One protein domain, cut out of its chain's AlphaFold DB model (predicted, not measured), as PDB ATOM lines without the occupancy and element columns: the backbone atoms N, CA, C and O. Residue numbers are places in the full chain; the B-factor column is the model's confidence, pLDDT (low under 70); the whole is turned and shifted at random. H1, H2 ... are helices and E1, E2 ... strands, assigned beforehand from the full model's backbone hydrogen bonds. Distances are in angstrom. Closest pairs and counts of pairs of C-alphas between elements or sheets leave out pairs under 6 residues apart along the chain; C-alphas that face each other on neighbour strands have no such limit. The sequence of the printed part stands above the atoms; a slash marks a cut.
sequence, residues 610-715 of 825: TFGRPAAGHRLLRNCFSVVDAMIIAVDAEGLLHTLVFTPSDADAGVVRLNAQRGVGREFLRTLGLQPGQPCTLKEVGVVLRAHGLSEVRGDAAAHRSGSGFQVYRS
ATOM      1  N   THR A 610     170.209 115.832 159.168       75.25
ATOM      2  CA  THR A 610     171.280 116.045 158.187       75.25
ATOM      3  C   THR A 610     171.028 117.291 157.342       75.25
ATOM      4  O   THR A 610     169.939 117.437 156.785       75.25
ATOM      5  N   PHE A 611     172.045 118.129 157.153       70.25
ATOM      6  CA  PHE A 611     171.996 119.301 156.273       70.25
ATOM      7  C   PHE A 611     173.327 119.545 155.544       70.25
ATOM      8  O   PHE A 611     174.375 119.018 155.916       70.25
ATOM      9  N   GLY A 612     173.278 120.343 154.474       61.19
ATOM     10  CA  GLY A 612     174.393 120.522 153.537       61.19
ATOM     11  C   GLY A 612     174.370 119.510 152.383       61.19
ATOM     12  O   GLY A 612     173.351 118.873 152.115       61.19
ATOM     13  N   ARG A 613     175.490 119.380 151.658       51.44
ATOM     14  CA  ARG A 613     175.635 118.381 150.579       51.44
ATOM     15  C   ARG A 613     175.801 116.975 151.180       51.44
ATOM     16  O   ARG A 613     176.511 116.848 152.173       51.44
ATOM     17  N   PRO A 614     175.243 115.911 150.570       44.69
ATOM     18  CA  PRO A 614     175.200 114.576 151.180       44.69
ATOM     19  C   PRO A 614     176.578 113.966 151.495       44.69
ATOM     20  O   PRO A 614     176.694 113.225 152.464       44.69
ATOM     21  N   ALA A 615     177.628 114.318 150.742       39.53
ATOM     22  CA  ALA A 615     179.001 113.859 150.989       39.53
ATOM     23  C   ALA A 615     179.702 114.538 152.189       39.53
ATOM     24  O   ALA A 615     180.742 114.067 152.631       39.53
ATOM     25  N   ALA A 616     179.147 115.635 152.711       47.56
ATOM     26  CA  ALA A 616     179.670 116.385 153.855       47.56
ATOM     27  C   ALA A 616     178.535 116.729 154.840       47.56
ATOM     28  O   ALA A 616     178.508 117.809 155.426       47.56
ATOM     29  N   GLY A 617     177.536 115.844 154.948       57.31
ATOM     30  CA  GLY A 617     176.279 116.120 155.640       57.31
ATOM     31  C   GLY A 617     176.478 116.378 157.132       57.31
ATOM     32  O   GLY A 617     176.609 115.436 157.914       57.31
ATOM     33  N   HIS A 618     176.450 117.650 157.531       70.38
ATOM     34  CA  HIS A 618     176.487 118.054 158.929       70.38
ATOM     35  C   HIS A 618     175.237 117.512 159.638       70.38
ATOM     36  O   HIS A 618     174.141 117.511 159.075       70.38
ATOM     37  N   ARG A 619     175.415 117.033 160.871       80.31
ATOM     38  CA  ARG A 619     174.373 116.412 161.698       80.31
ATOM     39  C   ARG A 619     174.165 117.226 162.969       80.31
ATOM     40  O   ARG A 619     175.148 117.597 163.608       80.31
ATOM     41  N   LEU A 620     172.910 117.436 163.359       83.19
ATOM     42  CA  LEU A 620     172.510 117.964 164.670       83.19
ATOM     43  C   LEU A 620     171.345 117.146 165.239       83.19
ATOM     44  O   LEU A 620     170.528 116.624 164.483       83.19
ATOM     45  N   LEU A 621     171.269 117.051 166.566       85.94
ATOM     46  CA  LEU A 621     170.118 116.484 167.284       85.94
ATOM     47  C   LEU A 621     169.052 117.568 167.536       85.94
ATOM     48  O   LEU A 621     169.254 118.718 167.146       85.94
ATOM     49  N   ARG A 622     167.926 117.241 168.187       85.06
ATOM     50  CA  ARG A 622     166.955 118.266 168.630       85.06
ATOM     51  C   ARG A 622     167.515 119.080 169.794       85.06
ATOM     52  O   ARG A 622     168.369 118.584 170.523       85.06
ATOM     53  N   ASN A 623     167.043 120.316 169.964       87.88
ATOM     54  CA  ASN A 623     167.563 121.265 170.960       87.88
ATOM     55  C   ASN A 623     169.100 121.417 170.919       87.88
ATOM     56  O   ASN A 623     169.755 121.517 171.956       87.88
ATOM     57  N   CYS A 624     169.687 121.436 169.721       88.88
ATOM     58  CA  CYS A 624     171.132 121.527 169.521       88.88
ATOM     59  C   CYS A 624     171.486 122.566 168.456       88.88
ATOM     60  O   CYS A 624     170.744 122.763 167.496       88.88
ATOM     61  N   PHE A 625     172.647 123.202 168.587       88.62
ATOM     62  CA  PHE A 625     173.200 124.105 167.579       88.62
ATOM     63  C   PHE A 625     174.697 123.878 167.374       88.62
ATOM     64  O   PHE A 625     175.374 123.333 168.240       88.62
ATOM     65  N   SER A 626     175.232 124.322 166.242       87.38
ATOM     66  CA  SER A 626     176.675 124.411 166.015       87.38
ATOM     67  C   SER A 626     177.018 125.676 165.231       87.38
ATOM     68  O   SER A 626     176.183 126.218 164.499       87.38
ATOM     69  N   VAL A 627     178.241 126.165 165.419       82.88
ATOM     70  CA  VAL A 627     178.772 127.361 164.759       82.88
ATOM     71  C   VAL A 627     179.630 126.905 163.582       82.88
ATOM     72  O   VAL A 627     180.559 126.122 163.765       82.88
ATOM     73  N   VAL A 628     179.308 127.372 162.377       77.44
ATOM     74  CA  VAL A 628     180.004 127.025 161.130       77.44
ATOM     75  C   VAL A 628     180.280 128.325 160.382       77.44
ATOM     76  O   VAL A 628     179.350 128.994 159.936       77.44
ATOM     77  N   ASP A 629     181.553 128.700 160.274       74.56
ATOM     78  CA  ASP A 629     182.004 129.971 159.696       74.56
ATOM     79  C   ASP A 629     181.256 131.187 160.295       74.56
ATOM     80  O   ASP A 629     181.210 131.362 161.513       74.56
ATOM     81  N   ALA A 630     180.640 132.023 159.452       76.31
ATOM     82  CA  ALA A 630     179.794 133.153 159.846       76.31
ATOM     83  C   ALA A 630     178.302 132.770 160.005       76.31
ATOM     84  O   ALA A 630     177.407 133.584 159.764       76.31
ATOM     85  N   MET A 631     178.010 131.518 160.365       79.88
ATOM     86  CA  MET A 631     176.652 130.999 160.536       79.88
ATOM     87  C   MET A 631     176.504 130.222 161.846       79.88
ATOM     88  O   MET A 631     177.421 129.545 162.306       79.88
ATOM     89  N   ILE A 632     175.308 130.273 162.429       85.19
ATOM     90  CA  ILE A 632     174.890 129.355 163.491       85.19
ATOM     91  C   ILE A 632     173.722 128.544 162.957       85.19
ATOM     92  O   ILE A 632     172.711 129.102 162.531       85.19
ATOM     93  N   ILE A 633     173.864 127.224 162.974       85.38
ATOM     94  CA  ILE A 633     172.829 126.298 162.522       85.38
ATOM     95  C   ILE A 633     172.273 125.613 163.765       85.38
ATOM     96  O   ILE A 633     173.032 125.051 164.551       85.38
ATOM     97  N   ALA A 634     170.964 125.715 163.963       87.38
ATOM     98  CA  ALA A 634     170.266 125.283 165.165       87.38
ATOM     99  C   ALA A 634     169.066 124.398 164.822       87.38
ATOM    100  O   ALA A 634     168.470 124.514 163.751       87.38
ATOM    101  N   VAL A 635     168.697 123.538 165.762       85.94
ATOM    102  CA  VAL A 635     167.500 122.705 165.725       85.94
ATOM    103  C   VAL A 635     166.713 122.941 167.009       85.94
ATOM    104  O   VAL A 635     167.269 122.847 168.103       85.94
ATOM    105  N   ASP A 636     165.423 123.236 166.873       83.56
ATOM    106  CA  ASP A 636     164.511 123.451 168.003       83.56
ATOM    107  C   ASP A 636     164.005 122.133 168.637       83.56
ATOM    108  O   ASP A 636     164.523 121.040 168.371       83.56
ATOM    109  N   ALA A 637     163.015 122.229 169.529       78.88
ATOM    110  CA  ALA A 637     162.410 121.078 170.199       78.88
ATOM    111  C   ALA A 637     161.501 120.261 169.262       78.88
ATOM    112  O   ALA A 637     161.445 119.032 169.353       78.88
ATOM    113  N   GLU A 638     160.815 120.932 168.338       75.62
ATOM    114  CA  GLU A 638     159.980 120.349 167.288       75.62
ATOM    115  C   GLU A 638     160.797 119.581 166.226       75.62
ATOM    116  O   GLU A 638     160.254 118.708 165.537       75.62
ATOM    117  N   GLY A 639     162.099 119.865 166.119       74.94
ATOM    118  CA  GLY A 639     163.022 119.252 165.167       74.94
ATOM    119  C   GLY A 639     163.098 119.984 163.824       74.94
ATOM    120  O   GLY A 639     163.412 119.362 162.809       74.94
ATOM    121  N   LEU A 640     162.781 121.280 163.793       78.06
ATOM    122  CA  LEU A 640     162.948 122.138 162.622       78.06
ATOM    123  C   LEU A 640     164.367 122.713 162.588       78.06
ATOM    124  O   LEU A 640     164.926 123.096 163.615       78.06
ATOM    125  N   LEU A 641     164.941 122.785 161.387       81.31
ATOM    126  CA  LEU A 641     166.271 123.342 161.150       81.31
ATOM    127  C   LEU A 641     166.192 124.854 160.898       81.31
ATOM    128  O   LEU A 641     165.476 125.301 159.998       81.31
ATOM    129  N   HIS A 642     166.994 125.624 161.630       83.06
ATOM    130  CA  HIS A 642     167.128 127.074 161.501       83.06
ATOM    131  C   HIS A 642     168.577 127.441 161.183       83.06
ATOM    132  O   HIS A 642     169.496 127.012 161.877       83.06
ATOM    133  N   THR A 643     168.788 128.284 160.172       83.75
ATOM    134  CA  THR A 643     170.120 128.789 159.803       83.75
ATOM    135  C   THR A 643     170.182 130.291 160.043       83.75
ATOM    136  O   THR A 643     169.569 131.076 159.321       83.75
ATOM    137  N   LEU A 644     170.940 130.700 161.057       82.88
ATOM    138  CA  LEU A 644     171.216 132.095 161.365       82.88
ATOM    139  C   LEU A 644     172.493 132.506 160.629       82.88
ATOM    140  O   LEU A 644     173.590 132.097 161.000       82.88
ATOM    141  N   VAL A 645     172.343 133.288 159.561       83.19
ATOM    142  CA  VAL A 645     173.468 133.824 158.779       83.19
ATOM    143  C   VAL A 645     173.843 135.204 159.307       83.19
ATOM    144  O   VAL A 645     172.959 136.045 159.497       83.19
ATOM    145  N   PHE A 646     175.136 135.454 159.480       84.12
ATOM    146  CA  PHE A 646     175.669 136.730 159.942       84.12
ATOM    147  C   PHE A 646     176.601 137.352 158.892       84.12
ATOM    148  O   PHE A 646     177.276 136.642 158.149       84.12
ATOM    149  N   THR A 647     176.649 138.680 158.832       84.69
ATOM    150  CA  THR A 647     177.660 139.438 158.077       84.69
ATOM    151  C   THR A 647     178.665 140.080 159.034       84.69
ATOM    152  O   THR A 647     178.279 140.446 160.147       84.69
ATOM    153  N   PRO A 648     179.942 140.251 158.646       80.38
ATOM    154  CA  PRO A 648     180.864 141.091 159.408       80.38
ATOM    155  C   PRO A 648     180.325 142.527 159.511       80.38
ATOM    156  O   PRO A 648     179.621 143.000 158.618       80.38
ATOM    157  N   SER A 649     180.640 143.213 160.609       79.62
ATOM    158  CA  SER A 649     180.328 144.631 160.812       79.62
ATOM    159  C   SER A 649     181.607 145.451 160.676       79.62
ATOM    160  O   SER A 649     182.560 145.198 161.405       79.62
ATOM    161  N   ASP A 650     181.612 146.479 159.825       70.06
ATOM    162  CA  ASP A 650     182.808 147.284 159.486       70.06
ATOM    163  C   ASP A 650     183.424 148.075 160.663       70.06
ATOM    164  O   ASP A 650     184.417 148.778 160.492       70.06
ATOM    165  N   ALA A 651     182.813 147.999 161.847       64.94
ATOM    166  CA  ALA A 651     183.175 148.771 163.032       64.94
ATOM    167  C   ALA A 651     184.172 148.066 163.969       64.94
ATOM    168  O   ALA A 651     184.930 148.759 164.635       64.94
ATOM    169  N   ASP A 652     184.167 146.727 164.048       69.31
ATOM    170  CA  ASP A 652     184.957 145.987 165.045       69.31
ATOM    171  C   ASP A 652     185.261 144.542 164.621       69.31
ATOM    172  O   ASP A 652     184.399 143.812 164.119       69.31
ATOM    173  N   ALA A 653     186.486 144.087 164.894       67.19
ATOM    174  CA  ALA A 653     186.939 142.744 164.544       67.19
ATOM    175  C   ALA A 653     186.230 141.663 165.385       67.19
ATOM    176  O   ALA A 653     186.484 141.507 166.578       67.19
ATOM    177  N   GLY A 654     185.358 140.881 164.742       72.06
ATOM    178  CA  GLY A 654     184.574 139.816 165.382       72.06
ATOM    179  C   GLY A 654     183.157 140.223 165.801       72.06
ATOM    180  O   GLY A 654     182.392 139.361 166.242       72.06
ATOM    181  N   VAL A 655     182.774 141.492 165.614       79.75
ATOM    182  CA  VAL A 655     181.372 141.920 165.689       79.75
ATOM    183  C   VAL A 655     180.687 141.610 164.360       79.75
ATOM    184  O   VAL A 655     181.180 141.941 163.281       79.75
ATOM    185  N   VAL A 656     179.523 140.978 164.441       83.00
ATOM    186  CA  VAL A 656     178.723 140.563 163.291       83.00
ATOM    187  C   VAL A 656     177.292 141.085 163.404       83.00
ATOM    188  O   VAL A 656     176.802 141.387 164.492       83.00
ATOM    189  N   ARG A 657     176.599 141.206 162.270       83.44
ATOM    190  CA  ARG A 657     175.181 141.578 162.206       83.44
ATOM    191  C   ARG A 657     174.365 140.402 161.703       83.44
ATOM    192  O   ARG A 657     174.709 139.761 160.714       83.44
ATOM    193  N   LEU A 658     173.268 140.121 162.393       80.81
ATOM    194  CA  LEU A 658     172.339 139.054 162.034       80.81
ATOM    195  C   LEU A 658     171.529 139.436 160.782       80.81
ATOM    196  O   LEU A 658     170.812 140.438 160.795       80.81
ATOM    197  N   ASN A 659     171.597 138.635 159.715       79.19
ATOM    198  CA  ASN A 659     170.847 138.907 158.486       79.19
ATOM    199  C   ASN A 659     169.325 138.802 158.686       79.19
ATOM    200  O   ASN A 659     168.826 138.014 159.493       79.19
ATOM    201  N   ALA A 660     168.575 139.565 157.885       65.69
ATOM    202  CA  ALA A 660     167.114 139.599 157.903       65.69
ATOM    203  C   ALA A 660     166.486 138.281 157.405       65.69
ATOM    204  O   ALA A 660     166.191 138.114 156.219       65.69
ATOM    205  N   GLN A 661     166.257 137.350 158.334       68.38
ATOM    206  CA  GLN A 661     165.616 136.065 158.056       68.38
ATOM    207  C   GLN A 661     164.158 136.227 157.596       68.38
ATOM    208  O   GLN A 661     163.420 137.098 158.067       68.38
ATOM    209  N   ARG A 662     163.725 135.343 156.691       58.97
ATOM    210  CA  ARG A 662     162.346 135.260 156.182       58.97
ATOM    211  C   ARG A 662     161.684 133.961 156.647       58.97
ATOM    212  O   ARG A 662     162.355 132.950 156.834       58.97
ATOM    213  N   GLY A 663     160.359 133.975 156.798       65.25
ATOM    214  CA  GLY A 663     159.595 132.798 157.221       65.25
ATOM    215  C   GLY A 663     159.958 132.320 158.633       65.25
ATOM    216  O   GLY A 663     160.194 133.135 159.523       65.25
ATOM    217  N   VAL A 664     159.998 130.999 158.819       62.41
ATOM    218  CA  VAL A 664     160.095 130.314 160.125       62.41
ATOM    219  C   VAL A 664     161.286 130.790 160.974       62.41
ATOM    220  O   VAL A 664     161.120 131.054 162.164       62.41
ATOM    221  N   GLY A 665     162.457 131.024 160.370       67.75
ATOM    222  CA  GLY A 665     163.641 131.508 161.095       67.75
ATOM    223  C   GLY A 665     163.460 132.885 161.758       67.75
ATOM    224  O   GLY A 665     164.117 133.180 162.752       67.75
ATOM    225  N   ARG A 666     162.528 133.722 161.273       72.56
ATOM    226  CA  ARG A 666     162.174 135.001 161.922       72.56
ATOM    227  C   ARG A 666     161.389 134.786 163.220       72.56
ATOM    228  O   ARG A 666     161.521 135.581 164.148       72.56
ATOM    229  N   GLU A 667     160.573 133.738 163.290       75.31
ATOM    230  CA  GLU A 667     159.806 133.398 164.491       75.31
ATOM    231  C   GLU A 667     160.710 132.802 165.575       75.31
ATOM    232  O   GLU A 667     160.630 133.233 166.723       75.31
ATOM    233  N   PHE A 668     161.650 131.932 165.189       79.88
ATOM    234  CA  PHE A 668     162.702 131.419 166.074       79.88
ATOM    235  C   PHE A 668     163.559 132.549 166.669       79.88
ATOM    236  O   PHE A 668     163.709 132.649 167.886       79.88
ATOM    237  N   LEU A 669     164.030 133.488 165.840       78.31
ATOM    238  CA  LEU A 669     164.750 134.676 166.318       78.31
ATOM    239  C   LEU A 669     163.930 135.524 167.300       78.31
ATOM    240  O   LEU A 669     164.461 135.948 168.326       78.31
ATOM    241  N   ARG A 670     162.625 135.707 167.043       79.56
ATOM    242  CA  ARG A 670     161.715 136.387 167.979       79.56
ATOM    243  C   ARG A 670     161.611 135.638 169.311       79.56
ATOM    244  O   ARG A 670     161.612 136.292 170.348       79.56
ATOM    245  N   THR A 671     161.545 134.302 169.311       81.44
ATOM    246  CA  THR A 671     161.522 133.521 170.565       81.44
ATOM    247  C   THR A 671     162.827 133.596 171.358       81.44
ATOM    248  O   THR A 671     162.776 133.456 172.573       81.44
ATOM    249  N   LEU A 672     163.956 133.881 170.701       80.88
ATOM    250  CA  LEU A 672     165.266 134.119 171.323       80.88
ATOM    251  C   LEU A 672     165.502 135.593 171.725       80.88
ATOM    252  O   LEU A 672     166.577 135.932 172.210       80.88
ATOM    253  N   GLY A 673     164.552 136.499 171.456       80.69
ATOM    254  CA  GLY A 673     164.711 137.942 171.687       80.69
ATOM    255  C   GLY A 673     165.718 138.654 170.765       80.69
ATOM    256  O   GLY A 673     166.013 139.828 170.980       80.69
ATOM    257  N   LEU A 674     166.240 137.978 169.737       82.06
ATOM    258  CA  LEU A 674     167.295 138.486 168.853       82.06
ATOM    259  C   LEU A 674     166.711 139.308 167.693       82.06
ATOM    260  O   LEU A 674     165.861 138.818 166.944       82.06
ATOM    261  N   GLN A 675     167.195 140.539 167.495       79.75
ATOM    262  CA  GLN A 675     166.734 141.409 166.406       79.75
ATOM    263  C   GLN A 675     167.675 141.382 165.184       79.75
ATOM    264  O   GLN A 675     168.895 141.463 165.342       79.75
ATOM    265  N   PRO A 676     167.147 141.304 163.943       79.06
ATOM    266  CA  PRO A 676     167.959 141.433 162.733       79.06
ATOM    267  C   PRO A 676     168.690 142.778 162.651       79.06
ATOM    268  O   PRO A 676     168.162 143.809 163.057       79.06
ATOM    269  N   GLY A 677     169.896 142.775 162.083       75.31
ATOM    270  CA  GLY A 677     170.737 143.964 161.909       75.31
ATOM    271  C   GLY A 677     171.451 144.455 163.174       75.31
ATOM    272  O   GLY A 677     172.378 145.255 163.054       75.31
ATOM    273  N   GLN A 678     171.076 143.963 164.360       80.62
ATOM    274  CA  GLN A 678     171.748 144.288 165.618       80.62
ATOM    275  C   GLN A 678     173.210 143.787 165.597       80.62
ATOM    276  O   GLN A 678     173.443 142.636 165.208       80.62
ATOM    277  N   PRO A 679     174.196 144.612 166.002       81.12
ATOM    278  CA  PRO A 679     175.565 144.152 166.208       81.12
ATOM    279  C   PRO A 679     175.630 143.238 167.437       81.12
ATOM    280  O   PRO A 679     175.088 143.561 168.493       81.12
ATOM    281  N   CYS A 680     176.283 142.092 167.282       82.94
ATOM    282  CA  CYS A 680     176.487 141.085 168.323       82.94
ATOM    283  C   CYS A 680     177.744 140.260 168.017       82.94
ATOM    284  O   CYS A 680     178.272 140.310 166.904       82.94
ATOM    285  N   THR A 681     178.220 139.462 168.968       85.81
ATOM    286  CA  THR A 681     179.197 138.399 168.690       85.81
ATOM    287  C   THR A 681     178.513 137.033 168.607       85.81
ATOM    288  O   THR A 681     177.528 136.759 169.296       85.81
ATOM    289  N   LEU A 682     179.081 136.111 167.818       83.12
ATOM    290  CA  LEU A 682     178.612 134.714 167.762       83.12
ATOM    291  C   LEU A 682     178.613 134.048 169.156       83.12
ATOM    292  O   LEU A 682     177.797 133.169 169.434       83.12
ATOM    293  N   LYS A 683     179.489 134.512 170.060       83.75
ATOM    294  CA  LYS A 683     179.571 134.072 171.457       83.75
ATOM    295  C   LYS A 683     178.358 134.516 172.285       83.75
ATOM    296  O   LYS A 683     177.880 133.717 173.084       83.75
ATOM    297  N   GLU A 684     177.849 135.737 172.102       85.69
ATOM    298  CA  GLU A 684     176.602 136.193 172.745       85.69
ATOM    299  C   GLU A 684     175.403 135.383 172.258       85.69
ATOM    300  O   GLU A 684     174.635 134.879 173.075       85.69
ATOM    301  N   VAL A 685     175.275 135.174 170.943       85.50
ATOM    302  CA  VAL A 685     174.189 134.351 170.385       85.50
ATOM    303  C   VAL A 685     174.272 132.916 170.920       85.50
ATOM    304  O   VAL A 685     173.265 132.354 171.347       85.50
ATOM    305  N   GLY A 686     175.479 132.353 171.018       85.25
ATOM    306  CA  GLY A 686     175.728 131.067 171.669       85.25
ATOM    307  C   GLY A 686     175.486 131.049 173.187       85.25
ATOM    308  O   GLY A 686     175.395 129.967 173.764       85.25
ATOM    309  N   VAL A 687     175.386 132.192 173.876       85.75
ATOM    310  CA  VAL A 687     174.892 132.278 175.268       85.75
ATOM    311  C   VAL A 687     173.363 132.309 175.287       85.75
ATOM    312  O   VAL A 687     172.765 131.541 176.036       85.75
ATOM    313  N   VAL A 688     172.731 133.114 174.426       87.56
ATOM    314  CA  VAL A 688     171.263 133.199 174.307       87.56
ATOM    315  C   VAL A 688     170.656 131.838 173.952       87.56
ATOM    316  O   VAL A 688     169.737 131.386 174.627       87.56
ATOM    317  N   LEU A 689     171.213 131.123 172.969       87.12
ATOM    318  CA  LEU A 689     170.749 129.782 172.587       87.12
ATOM    319  C   LEU A 689     170.802 128.782 173.757       87.12
ATOM    320  O   LEU A 689     169.857 128.019 173.950       87.12
ATOM    321  N   ARG A 690     171.852 128.836 174.591       87.12
ATOM    322  CA  ARG A 690     171.963 128.009 175.808       87.12
ATOM    323  C   ARG A 690     170.996 128.437 176.912       87.12
ATOM    324  O   ARG A 690     170.445 127.571 177.583       87.12
ATOM    325  N   ALA A 691     170.734 129.735 177.073       84.19
ATOM    326  CA  ALA A 691     169.714 130.232 178.001       84.19
ATOM    327  C   ALA A 691     168.296 129.775 177.602       84.19
ATOM    328  O   ALA A 691     167.484 129.466 178.468       84.19
ATOM    329  N   HIS A 692     168.032 129.636 176.299       84.44
ATOM    330  CA  HIS A 692     166.813 129.028 175.754       84.44
ATOM    331  C   HIS A 692     166.847 127.485 175.697       84.44
ATOM    332  O   HIS A 692     165.930 126.868 175.158       84.44
ATOM    333  N   GLY A 693     167.862 126.846 176.288       80.88
ATOM    334  CA  GLY A 693     167.912 125.398 176.501       80.88
ATOM    335  C   GLY A 693     168.527 124.565 175.375       80.88
ATOM    336  O   GLY A 693     168.487 123.339 175.489       80.88
ATOM    337  N   LEU A 694     169.105 125.184 174.334       87.31
ATOM    338  CA  LEU A 694     169.809 124.466 173.266       87.31
ATOM    339  C   LEU A 694     171.280 124.203 173.626       87.31
ATOM    340  O   LEU A 694     171.987 125.103 174.081       87.31
ATOM    341  N   SER A 695     171.776 123.000 173.339       88.62
ATOM    342  CA  SER A 695     173.177 122.615 173.558       88.62
ATOM    343  C   SER A 695     174.072 122.881 172.346       88.62
ATOM    344  O   SER A 695     173.679 122.696 171.198       88.62
ATOM    345  N   GLU A 696     175.315 123.286 172.606       86.81
ATOM    346  CA  GLU A 696     176.341 123.455 171.573       86.81
ATOM    347  C   GLU A 696     176.950 122.090 171.211       86.81
ATOM    348  O   GLU A 696     177.566 121.441 172.058       86.81
ATOM    349  N   VAL A 697     176.803 121.673 169.953       85.12
ATOM    350  CA  VAL A 697     177.454 120.488 169.385       85.12
ATOM    351  C   VAL A 697     178.861 120.859 168.941       85.12
ATOM    352  O   VAL A 697     179.046 121.659 168.015       85.12
ATOM    353  N   ARG A 698     179.850 120.242 169.590       76.31
ATOM    354  CA  ARG A 698     181.278 120.437 169.305       76.31
ATOM    355  C   ARG A 698     181.842 119.255 168.517       76.31
ATOM    356  O   ARG A 698     181.497 118.105 168.795       76.31
ATOM    357  N   GLY A 699     182.702 119.554 167.544       63.91
ATOM    358  CA  GLY A 699     183.520 118.552 166.857       63.91
ATOM    359  C   GLY A 699     184.685 118.123 167.745       63.91
ATOM    360  O   GLY A 699     185.389 118.987 168.263       63.91
ATOM    361  N   ASP A 700     184.827 116.809 167.910       54.78
ATOM    362  CA  ASP A 700     185.810 116.078 168.717       54.78
ATOM    363  C   ASP A 700     185.994 116.469 170.196       54.78
ATOM    364  O   ASP A 700     186.156 117.619 170.608       54.78
ATOM    365  N   ALA A 701     186.056 115.433 171.036       49.12
ATOM    366  CA  ALA A 701     186.206 115.573 172.482       49.12
ATOM    367  C   ALA A 701     187.525 116.256 172.897       49.12
ATOM    368  O   ALA A 701     187.569 116.910 173.937       49.12
ATOM    369  N   ALA A 702     188.586 116.160 172.084       41.19
ATOM    370  CA  ALA A 702     189.942 116.599 172.430       41.19
ATOM    371  C   ALA A 702     190.049 118.074 172.882       41.19
ATOM    372  O   ALA A 702     190.904 118.408 173.705       41.19
ATOM    373  N   ALA A 703     189.158 118.961 172.422       42.22
ATOM    374  CA  ALA A 703     189.110 120.374 172.813       42.22
ATOM    375  C   ALA A 703     188.433 120.613 174.190       42.22
ATOM    376  O   ALA A 703     187.597 121.508 174.346       42.22
ATOM    377  N   HIS A 704     188.801 119.819 175.203       46.47
ATOM    378  CA  HIS A 704     188.188 119.705 176.539       46.47
ATOM    379  C   HIS A 704     188.272 120.968 177.444       46.47
ATOM    380  O   HIS A 704     188.761 120.914 178.580       46.47
ATOM    381  N   ARG A 705     187.722 122.118 177.028       45.28
ATOM    382  CA  ARG A 705     187.504 123.268 177.933       45.28
ATOM    383  C   ARG A 705     186.594 122.872 179.102       45.28
ATOM    384  O   ARG A 705     185.685 122.062 178.936       45.28
ATOM    385  N   SER A 706     186.840 123.428 180.284       43.81
ATOM    386  CA  SER A 706     186.004 123.197 181.467       43.81
ATOM    387  C   SER A 706     184.722 124.027 181.382       43.81
ATOM    388  O   SER A 706     184.769 125.252 181.464       43.81
ATOM    389  N   GLY A 707     183.585 123.356 181.225       52.38
ATOM    390  CA  GLY A 707     182.249 123.917 181.410       52.38
ATOM    391  C   GLY A 707     181.396 122.920 182.192       52.38
ATOM    392  O   GLY A 707     181.575 121.715 182.023       52.38
ATOM    393  N   SER A 708     180.520 123.424 183.058       57.66
ATOM    394  CA  SER A 708     179.533 122.630 183.794       57.66
ATOM    395  C   SER A 708     178.277 122.380 182.954       57.66
ATOM    396  O   SER A 708     177.940 123.182 182.076       57.66
ATOM    397  N   GLY A 709     177.576 121.283 183.253       69.56
ATOM    398  CA  GLY A 709     176.315 120.904 182.612       69.56
ATOM    399  C   GLY A 709     176.426 120.319 181.195       69.56
ATOM    400  O   GLY A 709     177.510 120.181 180.619       69.56
ATOM    401  N   PHE A 710     175.256 119.968 180.661       79.25
ATOM    402  CA  PHE A 710     175.060 119.014 179.570       79.25
ATOM    403  C   PHE A 710     175.748 119.391 178.250       79.25
ATOM    404  O   PHE A 710     175.468 120.425 177.630       79.25
ATOM    405  N   GLN A 711     176.630 118.502 177.798       83.88
ATOM    406  CA  GLN A 711     177.487 118.658 176.627       83.88
ATOM    407  C   GLN A 711     177.196 117.582 175.577       83.88
ATOM    408  O   GLN A 711     176.963 116.417 175.902       83.88
ATOM    409  N   VAL A 712     177.224 117.992 174.307       82.81
ATOM    410  CA  VAL A 712     176.964 117.132 173.148       82.81
ATOM    411  C   VAL A 712     178.173 117.185 172.222       82.81
ATOM    412  O   VAL A 712     178.549 118.245 171.719       82.81
ATOM    413  N   TYR A 713     178.777 116.029 171.983       83.56
ATOM    414  CA  TYR A 713     179.905 115.862 171.077       83.56
ATOM    415  C   TYR A 713     179.467 115.079 169.846       83.56
ATOM    416  O   TYR A 713     178.701 114.117 169.951       83.56
ATOM    417  N   ARG A 714     179.989 115.467 168.683       78.88
ATOM    418  CA  ARG A 714     179.952 114.637 167.478       78.88
ATOM    419  C   ARG A 714     181.263 113.858 167.424       78.88
ATOM    420  O   ARG A 714     182.328 114.474 167.442       78.88
ATOM    421  N   SER A 715     181.183 112.531 167.395       68.00
ATOM    422  CA  SER A 715     182.333 111.679 167.096       68.00
ATOM    423  C   SER A 715     182.560 111.726 165.592       68.00
ATOM    424  O   SER A 715     181.796 111.115 164.840       68.00
TER     425      SER A 715
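What this domain is: This is residues 610 to 715 of the 825 residues of an uncharacterized protein of Stenotrophomonas maltophilia (UniProt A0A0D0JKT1). A strongly twisted sheet of six strands curls round one helix, H2, and a second helix, H1, lies over E4 on the same face. Two loops stick out from this body: residues 612 to 617, just before the short strand E1, and residues 702 to 708, between E6 and E7. The printed part has 106 residues, with seven named strands and two named helices in the order E1 E2 E3 E4 E5 H1 H2 E6 E7; the class is mixed, helices and strands, and under half of the residues are in named elements. The sheet, in the order E5 E4 E3 E2 E6 E7, is mixed. The whole is compact, with a radius of gyration of the C-alphas of 13.9 A, and spans 35 by 30 by 29 A.

How they stand to each other: E2, residues 624 to 628, E3, residues 631 to 635, E4, residues 641 to 648, and E5, residues 656 to 658, form a meander, each strand the antiparallel neighbour of the one before, with a hairpin at each step. Within hydrogen-bond range are N 626 and O 633 at 2.9 A between E2 and E3, N 642 and O 634 at 2.8 A between E3 and E4, and N 657 and O 647 at 2.8 A between E4 and E5. E6, residues 695 to 699, is parallel to E2, with N 697 and O 625 at 2.8 A. E7, residues 711 to 714, is parallel to E6, with N 714 and O 698 at 3.0 A. Pairing is staggered: E4 pairs with E3 over residues 641 to 645 and with E5 over 646 to 648. H1, residues 664 to 671, and H2, residues 682 to 691, are on the same face of the sheet, an arrangement of two layers, helices on one face of a sheet. H1 lies over E4 at a height over the sheet of 8.9 A and runs across the strands, at 68 degrees to E4 on the local plane; their closest C-alphas, of Gly 665 and His 642, are 5.7 A apart. The closest C-alphas of H2 and E6, of Arg 690 and Glu 696, are 7.6 A apart. H1 and H2 are apart. Each O i to N i+4 pair is within hydrogen-bond range in H1, and 5 of 6 in H2. E1, residues 618 to 620, pairs with no named strand.

Where its parts are: E1 is 7.0 A long from first to last C-alpha and begins at C-alpha 618, (176.487, 118.054, 158.929). E2 and E3 are each 13.4 A long, E4 23.0 A, E5 6.7 A, H1 11.0 A, H2 14.3 A and E6 13.0 A. E7 is 10.3 A long and ends at C-alpha 714, (179.952, 114.637, 167.478).

The domain as a whole: The two C-alphas farthest apart, of Gly 663 and Ala 702, are 37.6 A apart. The printed part has no cut, and the link from E6 to E7, 11 residues, is long. The mean pLDDT of the printed part is 75.2; it is under 70 at residues 612 to 617, 651 to 653, 660 to 665, 699 to 709 and 715.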